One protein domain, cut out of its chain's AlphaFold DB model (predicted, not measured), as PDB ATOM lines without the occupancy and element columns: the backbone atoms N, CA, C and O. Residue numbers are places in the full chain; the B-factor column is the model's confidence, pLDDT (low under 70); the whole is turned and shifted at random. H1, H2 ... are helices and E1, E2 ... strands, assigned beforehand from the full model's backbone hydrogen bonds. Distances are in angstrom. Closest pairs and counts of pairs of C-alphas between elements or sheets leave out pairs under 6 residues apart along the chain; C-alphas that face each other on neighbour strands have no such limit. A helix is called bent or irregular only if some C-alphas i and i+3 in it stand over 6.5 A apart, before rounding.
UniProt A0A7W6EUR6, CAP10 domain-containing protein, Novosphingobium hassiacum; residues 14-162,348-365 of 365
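Overview. This is residues 14 to 162 and 348 to 365 of the 365 residues of the protein "CAP10 domain-containing protein" of Novosphingobium hassiacum (UniProt A0A7W6EUR6). Picture a strongly twisted sheet of five strands that curls round one long helix, H4. The steeply crossed helix H1 packs on the first part of H4, the short H5 packs on H4 too, and H6 crosses H4 near its other end and packs on the edge strand E5; the small helices H2 and H3, which follow E2 and come before E3 along the chain, pack on each other and lie farthest of the elements from the mean of the C-alphas. You will find 167 residues printed, with six named helices and five named strands in the order H1 E1 E2 H2 H3 E3 E4 H4 E5 H5 H6. The sheet runs E1, E2, E4, E3, E5 and is mixed, and the class is mixed, helices and strands. The whole is compact and rounded, with a radius of gyration of the C-alphas of 14.9 A and spans of 40 by 37 by 32 A.

Along the chain. Start at Val 14 and go on to C-alpha 18 at (4.674, 64.915, 298.682), where H1 begins; it runs through residues 18 to 33, 22.4 A long. After it come the strands E1, residues 42 to 46, and E2, residues 55 to 61, the latter 17.1 A long. Two small helices follow, H2 at residues 64 to 68 and H3 at residues 72 to 78. Then read E3 at residues 80 to 85, 16.4 A, and E4 at residues 90 to 95, 16.8 A. Find C-alpha 100 at (10.483, 71.368, 285.695); from there H4, residues 100 to 119, runs 29.9 A. Next are E5, residues 126 to 130, and H5, residues 156 to 160. Beyond the cut, H6 takes residues 348 to 363, 23.7 A long, and ends at C-alpha 363 at (25.788, 90.257, 303.961).

Arrangement. Begin with H4, the hub, which touches three helices. It has a kink of 30 degrees near residue 109, yet is neither bent nor irregular, but only just: C-alphas 105 and 108 are 6.2 A apart. The sheet curls round it, and with H6 it makes two layers, helices on one face of a sheet. E1 and E2 are a hairpin, antiparallel, with N 43 and O 57 at 2.9 A. E2 and E4 are parallel, with N 58 and O 92 at 2.9 A. E4 and E3 are antiparallel and a hairpin, with N 93 and O 82 at 2.8 A. E3 and the edge strand E5 are antiparallel, with N 81 and O 129 at 2.8 A. E4, H4 and E5 form a split strand-helix-strand unit, two strands running the same way with E3 between them, and its crossover is left-handed. H1 touches H4, which meets it with residues 100 to 107 alone, at a steep tilt of 63 degrees, opposite ways; their closest C-alphas are those of Val 25 and Ser 104, 5.7 A. H1 only grazes the sheet. H5 touches residues 104 to 108 of H4, the closest C-alphas being those of Arg 105 and Pro 156, 5.2 A. H6 touches residues 111 to 116 of H4, about perpendicular at 82 degrees, with the C-alphas of Phe 116 and Ile 354 closest at 5.4 A. H2 touches H3, closest at the C-alphas of Lys 64 and Asn 74, 5.0 A; H3 only grazes the sheet, and H2 is not on it. In H1, H2, H3 and H5 every O i to N i+4 pair is within hydrogen-bond range; in H4 it is 12 of 16 and in H6 9 of 12.

Size, cuts and confidence. The two C-alphas farthest apart are those of Gly 50 and Gly 69, 45.0 A. Residues 163 to 347 are not printed, and across this cut C-alphas 162 and 348 are 11.9 A apart. The link from E5 to H5 is long; within it residues 141 to 142 pair with residues 151 to 152, parallel. The mean pLDDT of the printed part is 93.2, and residues 364 to 365 are under 70.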
ATOM      1  N   VAL A  14       6.016  72.336 307.078       94.94
ATOM      2  CA  VAL A  14       6.169  71.027 307.738       94.94
ATOM      3  C   VAL A  14       4.982  70.091 307.474       94.94
ATOM      4  O   VAL A  14       5.142  68.871 307.518       94.94
ATOM      5  N   ASP A  15       3.822  70.648 307.124       95.06
ATOM      6  CA  ASP A  15       2.598  69.891 306.855       95.06
ATOM      7  C   ASP A  15       2.437  69.535 305.371       95.06
ATOM      8  O   ASP A  15       1.533  68.783 305.026       95.06
ATOM      9  N   TRP A  16       3.302  70.047 304.483       96.25
ATOM     10  CA  TRP A  16       3.187  69.786 303.047       96.25
ATOM     11  C   TRP A  16       3.464  68.321 302.731       96.25
ATOM     12  O   TRP A  16       4.553  67.805 302.992       96.25
ATOM     13  N   THR A  17       2.491  67.660 302.126       95.75
ATOM     14  CA  THR A  17       2.638  66.297 301.614       95.75
ATOM     15  C   THR A  17       3.437  66.283 300.310       95.75
ATOM     16  O   THR A  17       3.498  67.276 299.578       95.75
ATOM     17  N   ASP A  18       4.040  65.142 299.983       93.75
ATOM     18  CA  ASP A  18       4.674  64.915 298.682       93.75
ATOM     19  C   ASP A  18       3.683  65.129 297.524       93.75
ATOM     20  O   ASP A  18       4.023  65.775 296.530       93.75
ATOM     21  N   VAL A  19       2.437  64.679 297.692       95.12
ATOM     22  CA  VAL A  19       1.336  64.879 296.739       95.12
ATOM     23  C   VAL A  19       1.060  66.362 296.496       95.12
ATOM     24  O   VAL A  19       0.941  66.773 295.342       95.12
ATOM     25  N   GLU A  20       0.981  67.187 297.542       97.25
ATOM     26  CA  GLU A  20       0.759  68.631 297.393       97.25
ATOM     27  C   GLU A  20       1.935  69.319 296.699       97.25
ATOM     28  O   GLU A  20       1.730  70.111 295.776       97.25
ATOM     29  N   MET A  21       3.167  68.994 297.096       97.56
ATOM     30  CA  MET A  21       4.370  69.589 296.512       97.56
ATOM     31  C   MET A  21       4.499  69.252 295.026       97.56
ATOM     32  O   MET A  21       4.675  70.147 294.197       97.56
ATOM     33  N   TRP A  22       4.356  67.977 294.657       96.88
ATOM     34  CA  TRP A  22       4.400  67.562 293.255       96.88
ATOM     35  C   TRP A  22       3.180  68.031 292.465       96.88
ATOM     36  O   TRP A  22       3.317  68.387 291.294       96.88
ATOM     37  N   GLY A  23       2.005  68.092 293.094       97.88
ATOM     38  CA  GLY A  23       0.802  68.690 292.521       97.88
ATOM     39  C   GLY A  23       1.032  70.146 292.116       97.88
ATOM     40  O   GLY A  23       0.751  70.514 290.976       97.88
ATOM     41  N   PHE A  24       1.636  70.944 293.001       98.25
ATOM     42  CA  PHE A  24       2.019  72.326 292.710       98.25
ATOM     43  C   PHE A  24       3.025  72.415 291.553       98.25
ATOM     44  O   PHE A  24       2.792  73.149 290.594       98.25
ATOM     45  N   VAL A  25       4.112  71.633 291.593       98.00
ATOM     46  CA  VAL A  25       5.136  71.619 290.528       98.00
ATOM     47  C   VAL A  25       4.520  71.287 289.167       98.00
ATOM     48  O   VAL A  25       4.803  71.959 288.175       98.00
ATOM     49  N   ASN A  26       3.659  70.268 289.112       98.06
ATOM     50  CA  ASN A  26       2.986  69.847 287.885       98.06
ATOM     51  C   ASN A  26       2.006  70.904 287.365       98.06
ATOM     52  O   ASN A  26       1.933  71.115 286.154       98.06
ATOM     53  N   ALA A  27       1.276  71.575 288.259       98.19
ATOM     54  CA  ALA A  27       0.357  72.647 287.894       98.19
ATOM     55  C   ALA A  27       1.102  73.864 287.327       98.19
ATOM     56  O   ALA A  27       0.698  74.391 286.292       98.19
ATOM     57  N   VAL A  28       2.223  74.263 287.941       98.00
ATOM     58  CA  VAL A  28       3.093  75.336 287.425       98.00
ATOM     59  C   VAL A  28       3.636  74.981 286.043       98.00
ATOM     60  O   VAL A  28       3.502  75.772 285.115       98.00
ATOM     61  N   ASP A  29       4.223  73.795 285.890       96.81
ATOM     62  CA  ASP A  29       4.780  73.322 284.617       96.81
ATOM     63  C   ASP A  29       3.718  73.307 283.503       96.81
ATOM     64  O   ASP A  29       3.932  73.855 282.422       96.81
ATOM     65  N   THR A  30       2.528  72.784 283.810       97.44
ATOM     66  CA  THR A  30       1.387  72.758 282.882       97.44
ATOM     67  C   THR A  30       0.948  74.169 282.497       97.44
ATOM     68  O   THR A  30       0.808  74.461 281.312       97.44
ATOM     69  N   ALA A  31       0.776  75.063 283.477       97.62
ATOM     70  CA  ALA A  31       0.322  76.430 283.239       97.62
ATOM     71  C   ALA A  31       1.304  77.243 282.382       97.62
ATOM     72  O   ALA A  31       0.892  78.065 281.560       97.62
ATOM     73  N   ARG A  32       2.610  76.995 282.541       96.06
ATOM     74  CA  ARG A  32       3.645  77.599 281.694       96.06
ATOM     75  C   ARG A  32       3.576  77.072 280.267       96.06
ATOM     76  O   ARG A  32       3.578  77.863 279.332       96.06
ATOM     77  N   GLN A  33       3.459  75.755 280.094       94.88
ATOM     78  CA  GLN A  33       3.355  75.133 278.768       94.88
ATOM     79  C   GLN A  33       2.087  75.567 278.016       94.88
ATOM     80  O   GLN A  33       2.133  75.748 276.801       94.88
ATOM     81  N   SER A  34       0.971  75.783 278.719       96.25
ATOM     82  CA  SER A  34      -0.273  76.288 278.121       96.25
ATOM     83  C   SER A  34      -0.329  77.812 277.972       96.25
ATOM     84  O   SER A  34      -1.298  78.323 277.415       96.25
ATOM     85  N   GLY A  35       0.656  78.551 278.495       95.56
ATOM     86  CA  GLY A  35       0.676  80.018 278.493       95.56
ATOM     87  C   GLY A  35      -0.335  80.682 279.438       95.56
ATOM     88  O   GLY A  35      -0.543  81.890 279.357       95.56
ATOM     89  N   THR A  36      -0.967  79.928 280.343       96.69
ATOM     90  CA  THR A  36      -1.891  80.477 281.357       96.69
ATOM     91  C   THR A  36      -1.146  81.120 282.525       96.69
ATOM     92  O   THR A  36      -1.718  81.950 283.231       96.69
ATOM     93  N   LEU A  37       0.139  80.793 282.696       97.06
ATOM     94  CA  LEU A  37       1.103  81.557 283.482       97.06
ATOM     95  C   LEU A  37       2.165  82.150 282.535       97.06
ATOM     96  O   LEU A  37       3.173  81.488 282.276       97.06
ATOM     97  N   PRO A  38       1.941  83.357 281.982       96.38
ATOM     98  CA  PRO A  38       2.906  84.020 281.110       96.38
ATOM     99  C   PRO A  38       4.171  84.447 281.860       96.38
ATOM    100  O   PRO A  38       4.122  84.765 283.051       96.38
ATOM    101  N   ASP A  39       5.286  84.551 281.136       96.31
ATOM    102  CA  ASP A  39       6.507  85.156 281.667       96.31
ATOM    103  C   ASP A  39       6.239  86.600 282.147       96.31
ATOM    104  O   ASP A  39       5.454  87.348 281.558       96.31
ATOM    105  N   GLY A  40       6.879  86.995 283.249       96.38
ATOM    106  CA  GLY A  40       6.667  88.295 283.896       96.38
ATOM    107  C   GLY A  40       5.375  88.416 284.709       96.38
ATOM    108  O   GLY A  40       5.092  89.494 285.226       96.38
ATOM    109  N   GLN A  41       4.577  87.349 284.827       97.25
ATOM    110  CA  GLN A  41       3.435  87.305 285.740       97.25
ATOM    111  C   GLN A  41       3.747  86.436 286.957       97.25
ATOM    112  O   GLN A  41       4.212  85.303 286.841       97.25
ATOM    113  N   ALA A  42       3.453  86.973 288.141       97.38
ATOM    114  CA  ALA A  42       3.642  86.275 289.405       97.38
ATOM    115  C   ALA A  42       2.366  85.539 289.846       97.38
ATOM    116  O   ALA A  42       1.274  86.120 289.825       97.38
ATOM    117  N   VAL A  43       2.512  84.306 290.326       97.56
ATOM    118  CA  VAL A  43       1.449  83.501 290.951       97.56
ATOM    119  C   VAL A  43       1.718  83.331 292.446       97.56
ATOM    120  O   VAL A  43       2.873  83.246 292.862       97.56
ATOM    121  N   VAL A  44       0.670  83.267 293.273       97.94
ATOM    122  CA  VAL A  44       0.824  82.919 294.696       97.94
ATOM    123  C   VAL A  44       1.261  81.461 294.793       97.94
ATOM    124  O   VAL A  44       0.498  80.560 294.463       97.94
ATOM    125  N   ALA A  45       2.479  81.225 295.267       97.88
ATOM    126  CA  ALA A  45       3.013  79.884 295.455       97.88
ATOM    127  C   ALA A  45       2.721  79.348 296.862       97.88
ATOM    128  O   ALA A  45       2.349  78.190 297.023       97.88
ATOM    129  N   VAL A  46       2.834  80.215 297.873       97.88
ATOM    130  CA  VAL A  46       2.535  79.894 299.275       97.88
ATOM    131  C   VAL A  46       1.617  80.957 299.853       97.88
ATOM    132  O   VAL A  46       1.881  82.157 299.721       97.88
ATOM    133  N   ARG A  47       0.544  80.525 300.520       94.81
ATOM    134  CA  ARG A  47      -0.423  81.443 301.133       94.81
ATOM    135  C   ARG A  47       0.209  82.245 302.280       94.81
ATOM    136  O   ARG A  47       1.002  81.730 303.075       94.81
ATOM    137  N   GLY A  48      -0.188  83.510 302.383       89.25
ATOM    138  CA  GLY A  48       0.021  84.308 303.591       89.25
ATOM    139  C   GLY A  48      -0.956  83.881 304.689       89.25
ATOM    140  O   GLY A  48      -2.061  83.431 304.394       89.25
ATOM    141  N   GLU A  49      -0.553  84.010 305.951       86.44
ATOM    142  CA  GLU A  49      -1.418  83.756 307.112       86.44
ATOM    143  C   GLU A  49      -0.940  84.570 308.315       86.44
ATOM    144  O   GLU A  49       0.264  84.775 308.482       86.44
ATOM    145  N   GLY A  50      -1.877  85.046 309.145       77.81
ATOM    146  CA  GLY A  50      -1.554  85.726 310.405       77.81
ATOM    147  C   GLY A  50      -0.706  86.991 310.232       77.81
ATOM    148  O   GLY A  50       0.189  87.238 311.031       77.81
ATOM    149  N   GLY A  51      -0.931  87.753 309.155       75.25
ATOM    150  CA  GLY A  51      -0.134  88.940 308.811       75.25
ATOM    151  C   GLY A  51       1.189  88.639 308.095       75.25
ATOM    152  O   GLY A  51       1.884  89.568 307.692       75.25
ATOM    153  N   ALA A  52       1.540  87.366 307.885       82.94
ATOM    154  CA  ALA A  52       2.695  87.006 307.073       82.94
ATOM    155  C   ALA A  52       2.428  87.238 305.584       82.94
ATOM    156  O   ALA A  52       1.367  86.882 305.062       82.94
ATOM    157  N   ARG A  53       3.445  87.754 304.894       90.25
ATOM    158  CA  ARG A  53       3.433  87.933 303.442       90.25
ATOM    159  C   ARG A  53       3.271  86.585 302.721       90.25
ATOM    160  O   ARG A  53       3.914  85.609 303.123       90.25
ATOM    161  N   PRO A  54       2.461  86.508 301.649       95.75
ATOM    162  CA  PRO A  54       2.506  85.372 300.739       95.75
ATOM    163  C   PRO A  54       3.872  85.289 300.045       95.75
ATOM    164  O   PRO A  54       4.577  86.293 299.900       95.75
ATOM    165  N   VAL A  55       4.218  84.093 299.572       97.75
ATOM    166  CA  VAL A  55       5.361  83.896 298.671       97.75
ATOM    167  C   VAL A  55       4.825  83.737 297.257       97.75
ATOM    168  O   VAL A  55       3.978  82.878 297.006       97.75
ATOM    169  N   ALA A  56       5.302  84.573 296.344       98.19
ATOM    170  CA  ALA A  56       4.924  84.578 294.941       98.19
ATOM    171  C   ALA A  56       6.057  84.010 294.077       98.19
ATOM    172  O   ALA A  56       7.227  84.262 294.352       98.19
ATOM    173  N   LEU A  57       5.704  83.269 293.031       98.50
ATOM    174  CA  LEU A  57       6.628  82.721 292.043       98.50
ATOM    175  C   LEU A  57       6.426  83.431 290.704       98.50
ATOM    176  O   LEU A  57       5.296  83.548 290.237       98.50
ATOM    177  N   GLU A  58       7.512  83.870 290.079       98.19
ATOM    178  CA  GLU A  58       7.514  84.539 288.778       98.19
ATOM    179  C   GLU A  58       8.629  83.985 287.882       98.19
ATOM    180  O   GLU A  58       9.731  83.697 288.344       98.19
ATOM    181  N   PHE A  59       8.363  83.873 286.580       98.12
ATOM    182  CA  PHE A  59       9.354  83.503 285.568       98.12
ATOM    183  C   PHE A  59       9.662  84.731 284.724       98.12
ATOM    184  O   PHE A  59       8.877  85.115 283.866       98.12
ATOM    185  N   SER A  60      10.756  85.419 285.022       97.19
ATOM    186  CA  SER A  60      11.044  86.720 284.398       97.19
ATOM    187  C   SER A  60      12.529  87.040 284.289       97.19
ATOM    188  O   SER A  60      12.891  88.053 283.687       97.19
ATOM    189  N   ARG A  61      13.408  86.196 284.844       96.44
ATOM    190  CA  ARG A  61      14.846  86.316 284.597       96.44
ATOM    191  C   ARG A  61      15.123  85.815 283.168       96.44
ATOM    192  O   ARG A  61      14.612  84.756 282.810       96.44
ATOM    193  N   PRO A  62      15.898  86.535 282.340       94.19
ATOM    194  CA  PRO A  62      16.219  86.070 280.990       94.19
ATOM    195  C   PRO A  62      16.990  84.747 281.014       94.19
ATOM    196  O   PRO A  62      17.970  84.639 281.751       94.19
ATOM    197  N   GLY A  63      16.578  83.781 280.190       93.31
ATOM    198  CA  GLY A  63      17.296  82.520 280.009       93.31
ATOM    199  C   GLY A  63      18.573  82.691 279.190       93.31
ATOM    200  O   GLY A  63      18.525  82.773 277.961       93.31
ATOM    201  N   LYS A  64      19.724  82.708 279.858       94.25
ATOM    202  CA  LYS A  64      21.044  82.911 279.250       94.25
ATOM    203  C   LYS A  64      21.448  81.781 278.323       94.25
ATOM    204  O   LYS A  64      22.124  82.050 277.335       94.25
ATOM    205  N   VAL A  65      21.025  80.542 278.580       92.94
ATOM    206  CA  VAL A  65      21.307  79.432 277.654       92.94
ATOM    207  C   VAL A  65      20.556  79.617 276.336       92.94
ATOM    208  O   VAL A  65      21.122  79.382 275.273       92.94
ATOM    209  N   ALA A  66      19.302  80.069 276.393       92.06
ATOM    210  CA  ALA A  66      18.511  80.335 275.194       92.06
ATOM    211  C   ALA A  66      19.041  81.551 274.412       92.06
ATOM    212  O   ALA A  66      19.019  81.545 273.185       92.06
ATOM    213  N   GLU A  67      19.533  82.573 275.117       94.44
ATOM    214  CA  GLU A  67      20.017  83.826 274.524       94.44
ATOM    215  C   GLU A  67      21.445  83.713 273.955       94.44
ATOM    216  O   GLU A  67      21.718  84.203 272.861       94.44
ATOM    217  N   PHE A  68      22.356  83.048 274.673       95.88
ATOM    218  CA  PHE A  68      23.795  83.040 274.371       95.88
ATOM    219  C   PHE A  68      24.372  81.647 274.095       95.88
ATOM    220  O   PHE A  68      25.579  81.507 273.897       95.88
ATOM    221  N   GLY A  69      23.535  80.611 274.087       94.12
ATOM    222  CA  GLY A  69      23.964  79.226 273.940       94.12
ATOM    223  C   GLY A  69      24.469  78.604 275.244       94.12
ATOM    224  O   GLY A  69      24.630  79.257 276.283       94.12
ATOM    225  N   TRP A  70      24.704  77.293 275.196       93.00
ATOM    226  CA  TRP A  70      25.120  76.536 276.369       93.00
ATOM    227  C   TRP A  70      26.569  76.846 276.759       93.00
ATOM    228  O   TRP A  70      27.500  76.705 275.969       93.00
ATOM    229  N   SER A  71      26.743  77.232 278.018       90.25
ATOM    230  CA  SER A  71      28.008  77.252 278.746       90.25
ATOM    231  C   SER A  71      27.701  76.958 280.213       90.25
ATOM    232  O   SER A  71      26.567  77.167 280.651       90.25
ATOM    233  N   TRP A  72      28.691  76.519 280.995       86.12
ATOM    234  CA  TRP A  72      28.496  76.319 282.435       86.12
ATOM    235  C   TRP A  72      28.022  77.593 283.137       86.12
ATOM    236  O   TRP A  72      27.094  77.536 283.932       86.12
ATOM    237  N   ALA A  73      28.582  78.753 282.789       88.88
ATOM    238  CA  ALA A  73      28.169  80.029 283.369       88.88
ATOM    239  C   ALA A  73      26.696  80.360 283.061       88.88
ATOM    240  O   ALA A  73      25.932  80.688 283.969       88.88
ATOM    241  N   ASN A  74      26.274  80.212 281.800       91.06
ATOM    242  CA  ASN A  74      24.889  80.476 281.395       91.06
ATOM    243  C   ASN A  74      23.914  79.484 282.037       91.06
ATOM    244  O   ASN A  74      22.844  79.875 282.493       91.06
ATOM    245  N   HIS A  75      24.293  78.207 282.085       90.69
ATOM    246  CA  HIS A  75      23.495  77.165 282.715       90.69
ATOM    247  C   HIS A  75      23.306  77.441 284.209       90.69
ATOM    248  O   HIS A  75      22.176  77.471 284.681       90.69
ATOM    249  N   ASN A  76      24.387  77.754 284.925       89.44
ATOM    250  CA  ASN A  76      24.337  78.071 286.351       89.44
ATOM    251  C   ASN A  76      23.464  79.298 286.631       89.44
ATOM    252  O   ASN A  76      22.679  79.291 287.573       89.44
ATOM    253  N   TYR A  77      23.556  80.335 285.794       91.38
ATOM    254  CA  TYR A  77      22.700  81.514 285.915       91.38
ATOM    255  C   TYR A  77      21.209  81.165 285.775       91.38
ATOM    256  O   TYR A  77      20.380  81.668 286.545       91.38
ATOM    257  N   ASP A  78      20.865  80.302 284.816       93.94
ATOM    258  CA  ASP A  78      19.487  79.871 284.552       93.94
ATOM    259  C   ASP A  78      18.912  79.006 285.687       93.94
ATOM    260  O   ASP A  78      17.698  79.000 285.906       93.94
ATOM    261  N   GLU A  79      19.775  78.331 286.451       94.88
ATOM    262  CA  GLU A  79      19.416  77.521 287.622       94.88
ATOM    263  C   GLU A  79      19.387  78.314 288.941       94.88
ATOM    264  O   GLU A  79      19.214  77.732 290.011       94.88
ATOM    265  N   GLN A  80      19.520  79.641 288.906       95.31
ATOM    266  CA  GLN A  80      19.393  80.485 290.098       95.31
ATOM    267  C   GLN A  80      17.966  81.013 290.307       95.31
ATOM    268  O   GLN A  80      17.229  81.324 289.365       95.31
ATOM    269  N   ALA A  81      17.607  81.200 291.573       96.81
ATOM    270  CA  ALA A  81      16.451  81.968 292.004       96.81
ATOM    271  C   ALA A  81      16.893  83.317 292.577       96.81
ATOM    272  O   ALA A  81      17.780  83.374 293.428       96.81
ATOM    273  N   GLU A  82      16.237  84.394 292.151       97.19
ATOM    274  CA  GLU A  82      16.321  85.700 292.810       97.19
ATOM    275  C   GLU A  82      15.137  85.845 293.767       97.19
ATOM    276  O   GLU A  82      13.986  85.708 293.362       97.19
ATOM    277  N   VAL A  83      15.407  86.111 295.041       97.62
ATOM    278  CA  VAL A  83      14.383  86.328 296.065       97.62
ATOM    279  C   VAL A  83      14.388  87.794 296.462       97.62
ATOM    280  O   VAL A  83      15.416  88.310 296.889       97.62
ATOM    281  N   LEU A  84      13.235  88.451 296.373       96.88
ATOM    282  CA  LEU A  84      13.041  89.855 296.727       96.88
ATOM    283  C   LEU A  84      11.993  89.975 297.838       96.88
ATOM    284  O   LEU A  84      10.844  89.549 297.691       96.88
ATOM    285  N   PHE A  85      12.371  90.591 298.952       95.31
ATOM    286  CA  PHE A  85      11.485  90.827 300.088       95.31
ATOM    287  C   PHE A  85      10.734  92.149 299.899       95.31
ATOM    288  O   PHE A  85      11.153  93.198 300.385       95.31
ATOM    289  N   GLN A  86       9.607  92.114 299.189       93.69
ATOM    290  CA  GLN A  86       8.782  93.296 298.926       93.69
ATOM    291  C   GLN A  86       7.868  93.627 300.116       93.69
ATOM    292  O   GLN A  86       7.814  92.891 301.107       93.69
ATOM    293  N   GLN A  87       7.171  94.764 300.049       89.69
ATOM    294  CA  GLN A  87       6.245  95.195 301.100       89.69
ATOM    295  C   GLN A  87       5.088  94.200 301.282       89.69
ATOM    296  O   GLN A  87       4.839  93.755 302.399       89.69
ATOM    297  N   ASP A  88       4.476  93.763 300.180       91.44
ATOM    298  CA  ASP A  88       3.234  92.978 300.222       91.44
ATOM    299  C   ASP A  88       3.432  91.475 299.968       91.44
ATOM    300  O   ASP A  88       2.522  90.679 300.192       91.44
ATOM    301  N   ALA A  89       4.614  91.060 299.505       95.06
ATOM    302  CA  ALA A  89       4.928  89.669 299.181       95.06
ATOM    303  C   ALA A  89       6.434  89.387 299.290       95.06
ATOM    304  O   ALA A  89       7.261  90.301 299.283       95.06
ATOM    305  N   VAL A  90       6.802  88.109 299.349       97.06
ATOM    306  CA  VAL A  90       8.151  87.664 298.979       97.06
ATOM    307  C   VAL A  90       8.097  87.162 297.545       97.06
ATOM    308  O   VAL A  90       7.373  86.212 297.265       97.06
ATOM    309  N   LEU A  91       8.835  87.796 296.640       97.94
ATOM    310  CA  LEU A  91       8.851  87.431 295.227       97.94
ATOM    311  C   LEU A  91      10.058  86.538 294.935       97.94
ATOM    312  O   LEU A  91      11.190  86.945 295.171       97.94
ATOM    313  N   VAL A  92       9.815  85.340 294.412       98.44
ATOM    314  CA  VAL A  92      10.843  84.405 293.940       98.44
ATOM    315  C   VAL A  92      10.811  84.385 292.418       98.44
ATOM    316  O   VAL A  92       9.813  83.986 291.818       98.44
ATOM    317  N   ARG A  93      11.898  84.828 291.789       98.44
ATOM    318  CA  ARG A  93      12.029  84.969 290.339       98.44
ATOM    319  C   ARG A  93      12.964  83.903 289.791       98.44
ATOM    320  O   ARG A  93      14.129  83.821 290.184       98.44
ATOM    321  N   LEU A  94      12.456  83.107 288.859       98.12
ATOM    322  CA  LEU A  94      13.208  82.098 288.120       98.12
ATOM    323  C   LEU A  94      13.474  82.557 286.684       98.12
ATOM    324  O   LEU A  94      12.874  83.518 286.189       98.12
ATOM    325  N   SER A  95      14.384  81.845 286.018       97.25
ATOM    326  CA  SER A  95      14.605  81.991 284.581       97.25
ATOM    327  C   SER A  95      13.357  81.628 283.778       97.25
ATOM    328  O   SER A  95      12.678  80.648 284.089       97.25
ATOM    329  N   THR A  96      13.091  82.345 282.689       96.50
ATOM    330  CA  THR A  96      12.091  81.942 281.687       96.50
ATOM    331  C   THR A  96      12.447  80.599 281.035       96.50
ATOM    332  O   THR A  96      11.563  79.869 280.596       96.50
ATOM    333  N   SER A  97      13.717  80.185 281.067       93.81
ATOM    334  CA  SER A  97      14.170  78.852 280.638       93.81
ATOM    335  C   SER A  97      14.128  77.782 281.741       93.81
ATOM    336  O   SER A  97      14.519  76.642 281.486       93.81
ATOM    337  N   ALA A  98      13.671  78.102 282.961       95.25
ATOM    338  CA  ALA A  98      13.716  77.168 284.087       95.25
ATOM    339  C   ALA A  98      12.961  75.869 283.774       95.25
ATOM    340  O   ALA A  98      11.780  75.889 283.416       95.25
ATOM    341  N   SER A  99      13.641  74.734 283.935       94.94
ATOM    342  CA  SER A  99      13.058  73.412 283.713       94.94
ATOM    343  C   SER A  99      12.135  73.004 284.862       94.94
ATOM    344  O   SER A  99      12.208  73.543 285.969       94.94
ATOM    345  N   LYS A 100      11.314  71.973 284.643       96.25
ATOM    346  CA  LYS A 100      10.483  71.368 285.695       96.25
ATOM    347  C   LYS A 100      11.290  70.925 286.922       96.25
ATOM    348  O   LYS A 100      10.806  71.039 288.045       96.25
ATOM    349  N   ILE A 101      12.525  70.457 286.721       95.44
ATOM    350  CA  ILE A 101      13.434  70.075 287.811       95.44
ATOM    351  C   ILE A 101      13.822  71.307 288.636       95.44
ATOM    352  O   ILE A 101      13.798  71.263 289.858       95.44
ATOM    353  N   ILE A 102      14.121  72.437 287.996       96.06
ATOM    354  CA  ILE A 102      14.421  73.681 288.720       96.06
ATOM    355  C   ILE A 102      13.194  74.188 289.484       96.06
ATOM    356  O   ILE A 102      13.314  74.604 290.636       96.06
ATOM    357  N   VAL A 103      11.999  74.062 288.901       96.75
ATOM    358  CA  VAL A 103      10.743  74.377 289.598       96.75
ATOM    359  C   VAL A 103      10.537  73.479 290.823       96.75
ATOM    360  O   VAL A 103      10.171  73.990 291.879       96.75
ATOM    361  N   SER A 104      10.818  72.173 290.739       97.12
ATOM    362  CA  SER A 104      10.690  71.284 291.905       97.12
ATOM    363  C   SER A 104      11.688  71.619 293.010       97.12
ATOM    364  O   SER A 104      11.329  71.623 294.184       97.12
ATOM    365  N   ARG A 105      12.922  71.990 292.657       96.62
ATOM    366  CA  ARG A 105      13.939  72.417 293.630       96.62
ATOM    367  C   ARG A 105      13.599  73.753 294.299       96.62
ATOM    368  O   ARG A 105      13.951  73.967 295.459       96.62
ATOM    369  N   CYS A 106      12.852  74.619 293.613       96.94
ATOM    370  CA  CYS A 106      12.368  75.889 294.155       96.94
ATOM    371  C   CYS A 106      11.415  75.712 295.355       96.94
ATOM    372  O   CYS A 106      11.350  76.597 296.206       96.94
ATOM    373  N   ILE A 107      10.741  74.560 295.493       97.19
ATOM    374  CA  ILE A 107       9.853  74.256 296.632       97.19
ATOM    375  C   ILE A 107      10.532  74.521 297.985       97.19
ATOM    376  O   ILE A 107       9.919  75.093 298.889       97.19
ATOM    377  N   VAL A 108      11.818  74.182 298.116       96.06
ATOM    378  CA  VAL A 108      12.576  74.417 299.354       96.06
ATOM    379  C   VAL A 108      12.712  75.901 299.662       96.06
ATOM    380  O   VAL A 108      12.556  76.325 300.807       96.06
ATOM    381  N   ILE A 109      12.957  76.714 298.636       96.69
ATOM    382  CA  ILE A 109      13.080  78.163 298.785       96.69
ATOM    383  C   ILE A 109      11.736  78.760 299.169       96.69
ATOM    384  O   ILE A 109      11.673  79.553 300.103       96.69
ATOM    385  N   LEU A 110      10.645  78.320 298.541       97.38
ATOM    386  CA  LEU A 110       9.297  78.749 298.913       97.38
ATOM    387  C   LEU A 110       9.002  78.478 300.399       97.38
ATOM    388  O   LEU A 110       8.536  79.374 301.106       97.38
ATOM    389  N   ALA A 111       9.342  77.281 300.889       96.12
ATOM    390  CA  ALA A 111       9.182  76.903 302.291       96.12
ATOM    391  C   ALA A 111      10.009  77.789 303.234       96.12
ATOM    392  O   ALA A 111       9.478  78.390 304.173       96.12
ATOM    393  N   ILE A 112      11.315  77.904 302.979       96.31
ATOM    394  CA  ILE A 112      12.228  78.641 303.857       96.31
ATOM    395  C   ILE A 112      11.885  80.133 303.859       96.31
ATOM    396  O   ILE A 112      11.837  80.747 304.925       96.31
ATOM    397  N   MET A 113      11.596  80.724 302.698       95.69
ATOM    398  CA  MET A 113      11.266  82.148 302.595       95.69
ATOM    399  C   MET A 113       9.931  82.477 303.261       95.69
ATOM    400  O   MET A 113       9.804  83.538 303.881       95.69
ATOM    401  N   ARG A 114       8.958  81.556 303.222       94.25
ATOM    402  CA  ARG A 114       7.707  81.693 303.980       94.25
ATOM    403  C   ARG A 114       7.960  81.742 305.485       94.25
ATOM    404  O   ARG A 114       7.366  82.575 306.171       94.25
ATOM    405  N   LEU A 115       8.827  80.870 305.997       93.50
ATOM    406  CA  LEU A 115       9.159  80.814 307.424       93.50
ATOM    407  C   LEU A 115      10.008  82.010 307.869       93.50
ATOM    408  O   LEU A 115       9.763  82.584 308.929       93.50
ATOM    409  N   PHE A 116      10.982  82.409 307.051       93.94
ATOM    410  CA  PHE A 116      11.863  83.538 307.330       93.94
ATOM    411  C   PHE A 116      11.091  84.864 307.343       93.94
ATOM    412  O   PHE A 116      11.142  85.601 308.325       93.94
ATOM    413  N   SER A 117      10.301  85.147 306.305       90.75
ATOM    414  CA  SER A 117       9.555  86.411 306.193       90.75
ATOM    415  C   SER A 117       8.454  86.596 307.240       90.75
ATOM    416  O   SER A 117       8.025  87.725 307.462       90.75
ATOM    417  N   HIS A 118       8.011  85.517 307.892       88.12
ATOM    418  CA  HIS A 118       7.083  85.578 309.021       88.12
ATOM    419  C   HIS A 118       7.736  86.097 310.305       88.12
ATOM    420  O   HIS A 118       7.077  86.737 311.116       88.12
ATOM    421  N   LYS A 119       9.026  85.798 310.496       87.31
ATOM    422  CA  LYS A 119       9.783  86.138 311.710       87.31
ATOM    423  C   LYS A 119      10.628  87.400 311.555       87.31
ATOM    424  O   LYS A 119      11.117  87.925 312.553       87.31
ATOM    425  N   HIS A 120      10.829  87.860 310.322       88.88
ATOM    426  CA  HIS A 120      11.759  88.934 310.010       88.88
ATOM    427  C   HIS A 120      11.132  89.985 309.096       88.88
ATOM    428  O   HIS A 120      10.653  89.691 307.996       88.88
ATOM    429  N   ASP A 121      11.224  91.234 309.546       85.94
ATOM    430  CA  ASP A 121      10.949  92.409 308.736       85.94
ATOM    431  C   ASP A 121      12.221  92.798 307.959       85.94
ATOM    432  O   ASP A 121      13.213  93.256 308.525       85.94
ATOM    433  N   VAL A 122      12.227  92.511 306.655       86.94
ATOM    434  CA  VAL A 122      13.394  92.651 305.759       86.94
ATOM    435  C   VAL A 122      13.014  93.303 304.428       86.94
ATOM    436  O   VAL A 122      13.532  92.935 303.375       86.94
ATOM    437  N   HIS A 123      12.060  94.232 304.445       86.62
ATOM    438  CA  HIS A 123      11.602  94.897 303.226       86.62
ATOM    439  C   HIS A 123      12.747  95.579 302.453       86.62
ATOM    440  O   HIS A 123      13.649  96.172 303.043       86.62
ATOM    441  N   GLY A 124      12.705  95.485 301.122       89.38
ATOM    442  CA  GLY A 124      13.686  96.100 300.222       89.38
ATOM    443  C   GLY A 124      14.996  95.326 300.071       89.38
ATOM    444  O   GLY A 124      15.888  95.788 299.369       89.38
ATOM    445  N   LYS A 125      15.118  94.151 300.698       93.44
ATOM    446  CA  LYS A 125      16.301  93.287 300.597       93.44
ATOM    447  C   LYS A 125      16.102  92.182 299.561       93.44
ATOM    448  O   LYS A 125      14.966  91.819 299.246       93.44
ATOM    449  N   GLY A 126      17.202  91.605 299.087       93.94
ATOM    450  CA  GLY A 126      17.184  90.443 298.205       93.94
ATOM    451  C   GLY A 126      18.268  89.427 298.545       93.94
ATOM    452  O   GLY A 126      19.207  89.752 299.268       93.94
ATOM    453  N   VAL A 127      18.085  88.198 298.059       95.62
ATOM    454  CA  VAL A 127      19.093  87.130 298.068       95.62
ATOM    455  C   VAL A 127      19.027  86.307 296.791       95.62
ATOM    456  O   VAL A 127      17.955  86.117 296.220       95.62
ATOM    457  N   ILE A 128      20.171  85.776 296.370       95.50
ATOM    458  CA  ILE A 128      20.256  84.789 295.291       95.50
ATOM    459  C   ILE A 128      20.403  83.398 295.902       95.50
ATOM    460  O   ILE A 128      21.101  83.219 296.906       95.50
ATOM    461  N   CYS A 129      19.747  82.416 295.290       95.75
ATOM    462  CA  CYS A 129      19.912  81.010 295.615       95.75
ATOM    463  C   CYS A 129      20.258  80.204 294.367       95.75
ATOM    464  O   CYS A 129      19.538  80.280 293.374       95.75
ATOM    465  N   SER A 130      21.298  79.380 294.431       95.38
ATOM    466  CA  SER A 130      21.513  78.316 293.456       95.38
ATOM    467  C   SER A 130      20.501  77.198 293.700       95.38
ATOM    468  O   SER A 130      20.392  76.682 294.814       95.38
ATOM    469  N   LEU A 131      19.746  76.835 292.662       95.25
ATOM    470  CA  LEU A 131      18.910  75.631 292.633       95.25
ATOM    471  C   LEU A 131      19.608  74.485 291.884       95.25
ATOM    472  O   LEU A 131      19.011  73.430 291.664       95.25
ATOM    473  N   GLY A 132      20.845  74.706 291.450       91.75
ATOM    474  CA  GLY A 132      21.630  73.820 290.609       91.75
ATOM    475  C   GLY A 132      22.732  73.085 291.357       91.75
ATOM    476  O   GLY A 132      22.862  73.173 292.575       91.75
ATOM    477  N   ASP A 133      23.573  72.397 290.589       87.06
ATOM    478  CA  ASP A 133      24.816  71.772 291.067       87.06
ATOM    479  C   ASP A 133      25.989  72.768 291.187       87.06
ATOM    480  O   ASP A 133      27.148  72.370 291.315       87.06
ATOM    481  N   SER A 134      25.703  74.067 291.112       77.56
ATOM    482  CA  SER A 134      26.691  75.123 290.936       77.56
ATOM    483  C   SER A 134      26.757  76.117 292.086       77.56
ATOM    484  O   SER A 134      25.775  76.364 292.787       77.56
ATOM    485  N   ASP A 135      27.941  76.704 292.234       80.50
ATOM    486  CA  ASP A 135      28.234  77.810 293.140       80.50
ATOM    487  C   ASP A 135      27.979  79.167 292.453       80.50
ATOM    488  O   ASP A 135      27.892  79.251 291.223       80.50
ATOM    489  N   GLY A 136      27.886  80.235 293.247       71.69
ATOM    490  CA  GLY A 136      27.905  81.616 292.753       71.69
ATOM    491  C   GLY A 136      29.313  82.217 292.747       71.69
ATOM    492  O   GLY A 136      30.191  81.757 293.477       71.69
ATOM    493  N   ASP A 137      29.516  83.273 291.953       76.25
ATOM    494  CA  ASP A 137      30.743  84.092 292.009       76.25
ATOM    495  C   ASP A 137      30.849  84.863 293.335       76.25
ATOM    496  O   ASP A 137      31.936  85.094 293.862       76.25
ATOM    497  N   GLU A 138      29.693  85.226 293.891       85.31
ATOM    498  CA  GLU A 138      29.537  85.847 295.200       85.31
ATOM    499  C   GLU A 138      28.839  84.876 296.165       85.31
ATOM    500  O   GLU A 138      28.125  83.978 295.718       85.31
ATOM    501  N   PRO A 139      28.980  85.067 297.489       90.44
ATOM    502  CA  PRO A 139      28.273  84.282 298.495       90.44
ATOM    503  C   PRO A 139      26.751  84.284 298.299       90.44
ATOM    504  O   PRO A 139      26.077  85.302 298.506       90.44
ATOM    505  N   ILE A 140      26.206  83.115 297.971       93.56
ATOM    506  CA  ILE A 140      24.771  82.897 297.761       93.56
ATOM    507  C   ILE A 140      24.231  81.791 298.674       93.56
ATOM    508  O   ILE A 140      24.966  81.146 299.426       93.56
ATOM    509  N   LEU A 141      22.912  81.603 298.655       96.31
ATOM    510  CA  LEU A 141      22.291  80.404 299.211       96.31
ATOM    511  C   LEU A 141      22.499  79.235 298.236       96.31
ATOM    512  O   LEU A 141      22.304  79.411 297.036       96.31
ATOM    513  N   SER A 142      22.856  78.053 298.734       95.50
ATOM    514  CA  SER A 142      23.149  76.887 297.882       95.50
ATOM    515  C   SER A 142      22.768  75.579 298.580       95.50
ATOM    516  O   SER A 142      22.879  75.467 299.799       95.50
ATOM    517  N   PHE A 143      22.353  74.554 297.832       95.00
ATOM    518  CA  PHE A 143      22.091  73.215 298.396       95.00
ATOM    519  C   PHE A 143      23.367  72.377 298.562       95.00
ATOM    520  O   PHE A 143      23.509  71.595 299.505       95.00
ATOM    521  N   SER A 144      24.316  72.572 297.651       93.38
ATOM    522  CA  SER A 144      25.665  72.022 297.690       93.38
ATOM    523  C   SER A 144      26.612  73.100 297.191       93.38
ATOM    524  O   SER A 144      26.311  73.753 296.198       93.38
ATOM    525  N   SER A 145      27.744  73.285 297.863       93.44
ATOM    526  CA  SER A 145      28.731  74.282 297.448       93.44
ATOM    527  C   SER A 145      30.138  73.871 297.847       93.44
ATOM    528  O   SER A 145      30.327  73.229 298.880       93.44
ATOM    529  N   LYS A 146      31.132  74.245 297.045       92.12
ATOM    530  CA  LYS A 146      32.554  74.212 297.427       92.12
ATOM    531  C   LYS A 146      33.052  75.577 297.900       92.12
ATOM    532  O   LYS A 146      34.004  75.658 298.676       92.12
ATOM    533  N   ALA A 147      32.382  76.663 297.521       90.06
ATOM    534  CA  ALA A 147      32.774  78.017 297.895       90.06
ATOM    535  C   ALA A 147      32.558  78.254 299.398       90.06
ATOM    536  O   ALA A 147      31.428  78.275 299.872       90.06
ATOM    537  N   HIS A 148      33.623  78.451 300.188       81.12
ATOM    538  CA  HIS A 148      33.549  78.642 301.655       81.12
ATOM    539  C   HIS A 148      32.623  79.781 302.126       81.12
ATOM    540  O   HIS A 148      32.206  79.781 303.282       81.12
ATOM    541  N   GLY A 149      32.291  80.729 301.245       87.19
ATOM    542  CA  GLY A 149      31.398  81.847 301.543       87.19
ATOM    543  C   GLY A 149      29.901  81.527 301.498       87.19
ATOM    544  O   GLY A 149      29.144  82.272 302.117       87.19
ATOM    545  N   ASP A 150      29.488  80.459 300.810       91.50
ATOM    546  CA  ASP A 150      28.071  80.154 300.576       91.50
ATOM    547  C   ASP A 150      27.326  79.711 301.837       91.50
ATOM    548  O   ASP A 150      27.862  79.062 302.745       91.50
ATOM    549  N   PHE A 151      26.032  80.018 301.847       95.00
ATOM    550  CA  PHE A 151      25.103  79.689 302.917       95.00
ATOM    551  C   PHE A 151      24.304  78.439 302.542       95.00
ATOM    552  O   PHE A 151      23.381  78.488 301.731       95.00
ATOM    553  N   LEU A 152      24.664  77.305 303.143       95.12
ATOM    554  CA  LEU A 152      24.071  76.022 302.778       95.12
ATOM    555  C   LEU A 152      22.651  75.847 303.328       95.12
ATOM    556  O   LEU A 152      22.391  76.122 304.503       95.12
ATOM    557  N   LEU A 153      21.762  75.341 302.476       96.19
ATOM    558  CA  LEU A 153      20.379  74.984 302.784       96.19
ATOM    559  C   LEU A 153      20.176  73.460 302.711       96.19
ATOM    560  O   LEU A 153      20.934  72.788 302.006       96.19
ATOM    561  N   PRO A 154      19.153  72.907 303.396       95.88
ATOM    562  CA  PRO A 154      18.686  71.546 303.148       95.88
ATOM    563  C   PRO A 154      18.426  71.311 301.666       95.88
ATOM    564  O   PRO A 154      17.825  72.163 301.012       95.88
ATOM    565  N   ASP A 155      18.884  70.178 301.137       94.06
ATOM    566  CA  ASP A 155      18.710  69.898 299.717       94.06
ATOM    567  C   ASP A 155      17.234  69.610 299.357       94.06
ATOM    568  O   ASP A 155      16.420  69.258 300.222       94.06
ATOM    569  N   PRO A 156      16.869  69.738 298.070       94.19
ATOM    570  CA  PRO A 156      15.512  69.512 297.594       94.19
ATOM    571  C   PRO A 156      14.935  68.146 297.893       94.19
ATOM    572  O   PRO A 156      13.745  68.054 298.168       94.19
ATOM    573  N   TYR A 157      15.735  67.091 297.867       94.19
ATOM    574  CA  TYR A 157      15.229  65.750 298.106       94.19
ATOM    575  C   TYR A 157      14.926  65.529 299.576       94.19
ATOM    576  O   TYR A 157      13.874  64.968 299.868       94.19
ATOM    577  N   PHE A 158      15.763  66.026 300.492       95.12
ATOM    578  CA  PHE A 158      15.446  65.983 301.920       95.12
ATOM    579  C   PHE A 158      14.085  66.633 302.200       95.12
ATOM    580  O   PHE A 158      13.304  66.115 302.986       95.12
ATOM    581  N   MET A 159      13.758  67.738 301.530       93.38
ATOM    582  CA  MET A 159      12.471  68.402 301.719       93.38
ATOM    583  C   MET A 159      11.323  67.680 300.988       93.38
ATOM    584  O   MET A 159      10.322  67.343 301.616       93.38
ATOM    585  N   LEU A 160      11.471  67.397 299.689       94.50
ATOM    586  CA  LEU A 160      10.416  66.812 298.846       94.50
ATOM    587  C   LEU A 160       9.986  65.414 299.309       94.50
ATOM    588  O   LEU A 160       8.866  64.996 299.034       94.50
ATOM    589  N   THR A 161      10.867  64.700 300.009       94.62
ATOM    590  CA  THR A 161      10.592  63.379 300.599       94.62
ATOM    591  C   THR A 161      10.217  63.452 302.079       94.62
ATOM    592  O   THR A 161      10.116  62.418 302.735       94.62
ATOM    593  N   ARG A 162      10.050  64.662 302.630       94.75
ATOM    594  CA  ARG A 162       9.736  64.907 304.045       94.75
ATOM    595  C   ARG A 162      10.741  64.242 304.995       94.75
ATOM    596  O   ARG A 162      10.384  63.540 305.932       94.75
ATOM    597  N   SER A 348      13.276  70.780 312.327       93.94
ATOM    598  CA  SER A 348      14.544  71.340 312.804       93.94
ATOM    599  C   SER A 348      15.411  71.848 311.656       93.94
ATOM    600  O   SER A 348      15.967  72.944 311.761       93.94
ATOM    601  N   GLN A 349      15.475  71.124 310.531       96.12
ATOM    602  CA  GLN A 349      16.274  71.547 309.377       96.12
ATOM    603  C   GLN A 349      15.699  72.798 308.700       96.12
ATOM    604  O   GLN A 349      16.454  73.719 308.376       96.12
ATOM    605  N   LEU A 350      14.372  72.895 308.558       94.88
ATOM    606  CA  LEU A 350      13.715  74.110 308.065       94.88
ATOM    607  C   LEU A 350      13.946  75.301 309.002       94.88
ATOM    608  O   LEU A 350      14.234  76.405 308.542       94.88
ATOM    609  N   SER A 351      13.873  75.089 310.319       92.06
ATOM    610  CA  SER A 351      14.159  76.145 311.292       92.06
ATOM    611  C   SER A 351      15.629  76.582 311.251       92.06
ATOM    612  O   SER A 351      15.917  77.777 311.326       92.06
ATOM    613  N   GLY A 352      16.569  75.646 311.095       92.81
ATOM    614  CA  GLY A 352      17.996  75.945 310.947       92.81
ATOM    615  C   GLY A 352      18.303  76.765 309.690       92.81
ATOM    616  O   GLY A 352      19.102  77.705 309.738       92.81
ATOM    617  N   ALA A 353      17.604  76.483 308.588       95.94
ATOM    618  CA  ALA A 353      17.752  77.192 307.320       95.94
ATOM    619  C   ALA A 353      17.421  78.695 307.409       95.94
ATOM    620  O   ALA A 353      18.050  79.504 306.726       95.94
ATOM    621  N   ILE A 354      16.511  79.101 308.305       94.44
ATOM    622  CA  ILE A 354      16.183  80.519 308.564       94.44
ATOM    623  C   ILE A 354      17.448  81.310 308.931       94.44
ATOM    624  O   ILE A 354      17.650  82.424 308.446       94.44
ATOM    625  N   SER A 355      18.346  80.719 309.727       93.06
ATOM    626  CA  SER A 355      19.602  81.371 310.124       93.06
ATOM    627  C   SER A 355      20.566  81.548 308.948       93.06
ATOM    628  O   SER A 355      21.311  82.526 308.905       93.06
ATOM    629  N   ALA A 356      20.570  80.618 307.987       94.69
ATOM    630  CA  ALA A 356      21.366  80.747 306.767       94.69
ATOM    631  C   ALA A 356      20.862  81.914 305.905       94.69
ATOM    632  O   ALA A 356      21.663  82.756 305.496       94.69
ATOM    633  N   VAL A 357      19.540  82.029 305.734       95.94
ATOM    634  CA  VAL A 357      18.917  83.158 305.025       95.94
ATOM    635  C   VAL A 357      19.203  84.481 305.723       95.94
ATOM    636  O   VAL A 357      19.592  85.439 305.063       95.94
ATOM    637  N   GLN A 358      19.096  84.541 307.054       94.62
ATOM    638  CA  GLN A 358      19.397  85.760 307.805       94.62
ATOM    639  C   GLN A 358      20.819  86.263 307.532       94.62
ATOM    640  O   GLN A 358      21.014  87.450 307.274       94.62
ATOM    641  N   ARG A 359      21.815  85.367 307.559       93.19
ATOM    642  CA  ARG A 359      23.210  85.733 307.275       93.19
ATOM    643  C   ARG A 359      23.407  86.176 305.825       93.19
ATOM    644  O   ARG A 359      24.118  87.152 305.602       93.19
ATOM    645  N   ALA A 360      22.759  85.508 304.869       93.50
ATOM    646  CA  ALA A 360      22.804  85.893 303.459       93.50
ATOM    647  C   ALA A 360      22.224  87.299 303.237       93.50
ATOM    648  O   ALA A 360      22.878  88.155 302.650       93.50
ATOM    649  N   VAL A 361      21.044  87.568 303.804       92.38
ATOM    650  CA  VAL A 361      20.373  88.873 303.731       92.38
ATOM    651  C   VAL A 361      21.219  89.976 304.370       92.38
ATOM    652  O   VAL A 361      21.306  91.069 303.823       92.38
ATOM    653  N   VAL A 362      21.840  89.735 305.528       87.62
ATOM    654  CA  VAL A 362      22.684  90.749 306.191       87.62
ATOM    655  C   VAL A 362      23.934  91.066 305.376       87.62
ATOM    656  O   VAL A 362      24.338  92.216 305.359       87.62
ATOM    657  N   ARG A 363      24.534  90.078 304.707       82.12
ATOM    658  CA  ARG A 363      25.788  90.257 303.961       82.12
ATOM    659  C   ARG A 363      25.622  90.999 302.633       82.12
ATOM    660  O   ARG A 363      26.566  91.637 302.188       82.12
ATOM    661  N   GLN A 364      24.468  90.863 301.982       68.19
ATOM    662  CA  GLN A 364      24.196  91.480 300.677       68.19
ATOM    663  C   GLN A 364      23.713  92.941 300.772       68.19
ATOM    664  O   GLN A 364      23.399  93.545 299.749       68.19
ATOM    665  N   ASN A 365      23.649  93.503 301.983       55.56
ATOM    666  CA  ASN A 365      23.370  94.918 302.254       55.56
ATOM    667  C   ASN A 365      24.537  95.526 303.025       55.56
ATOM    668  O   ASN A 365      24.684  96.763 302.952       55.56
TER     669      ASN A 365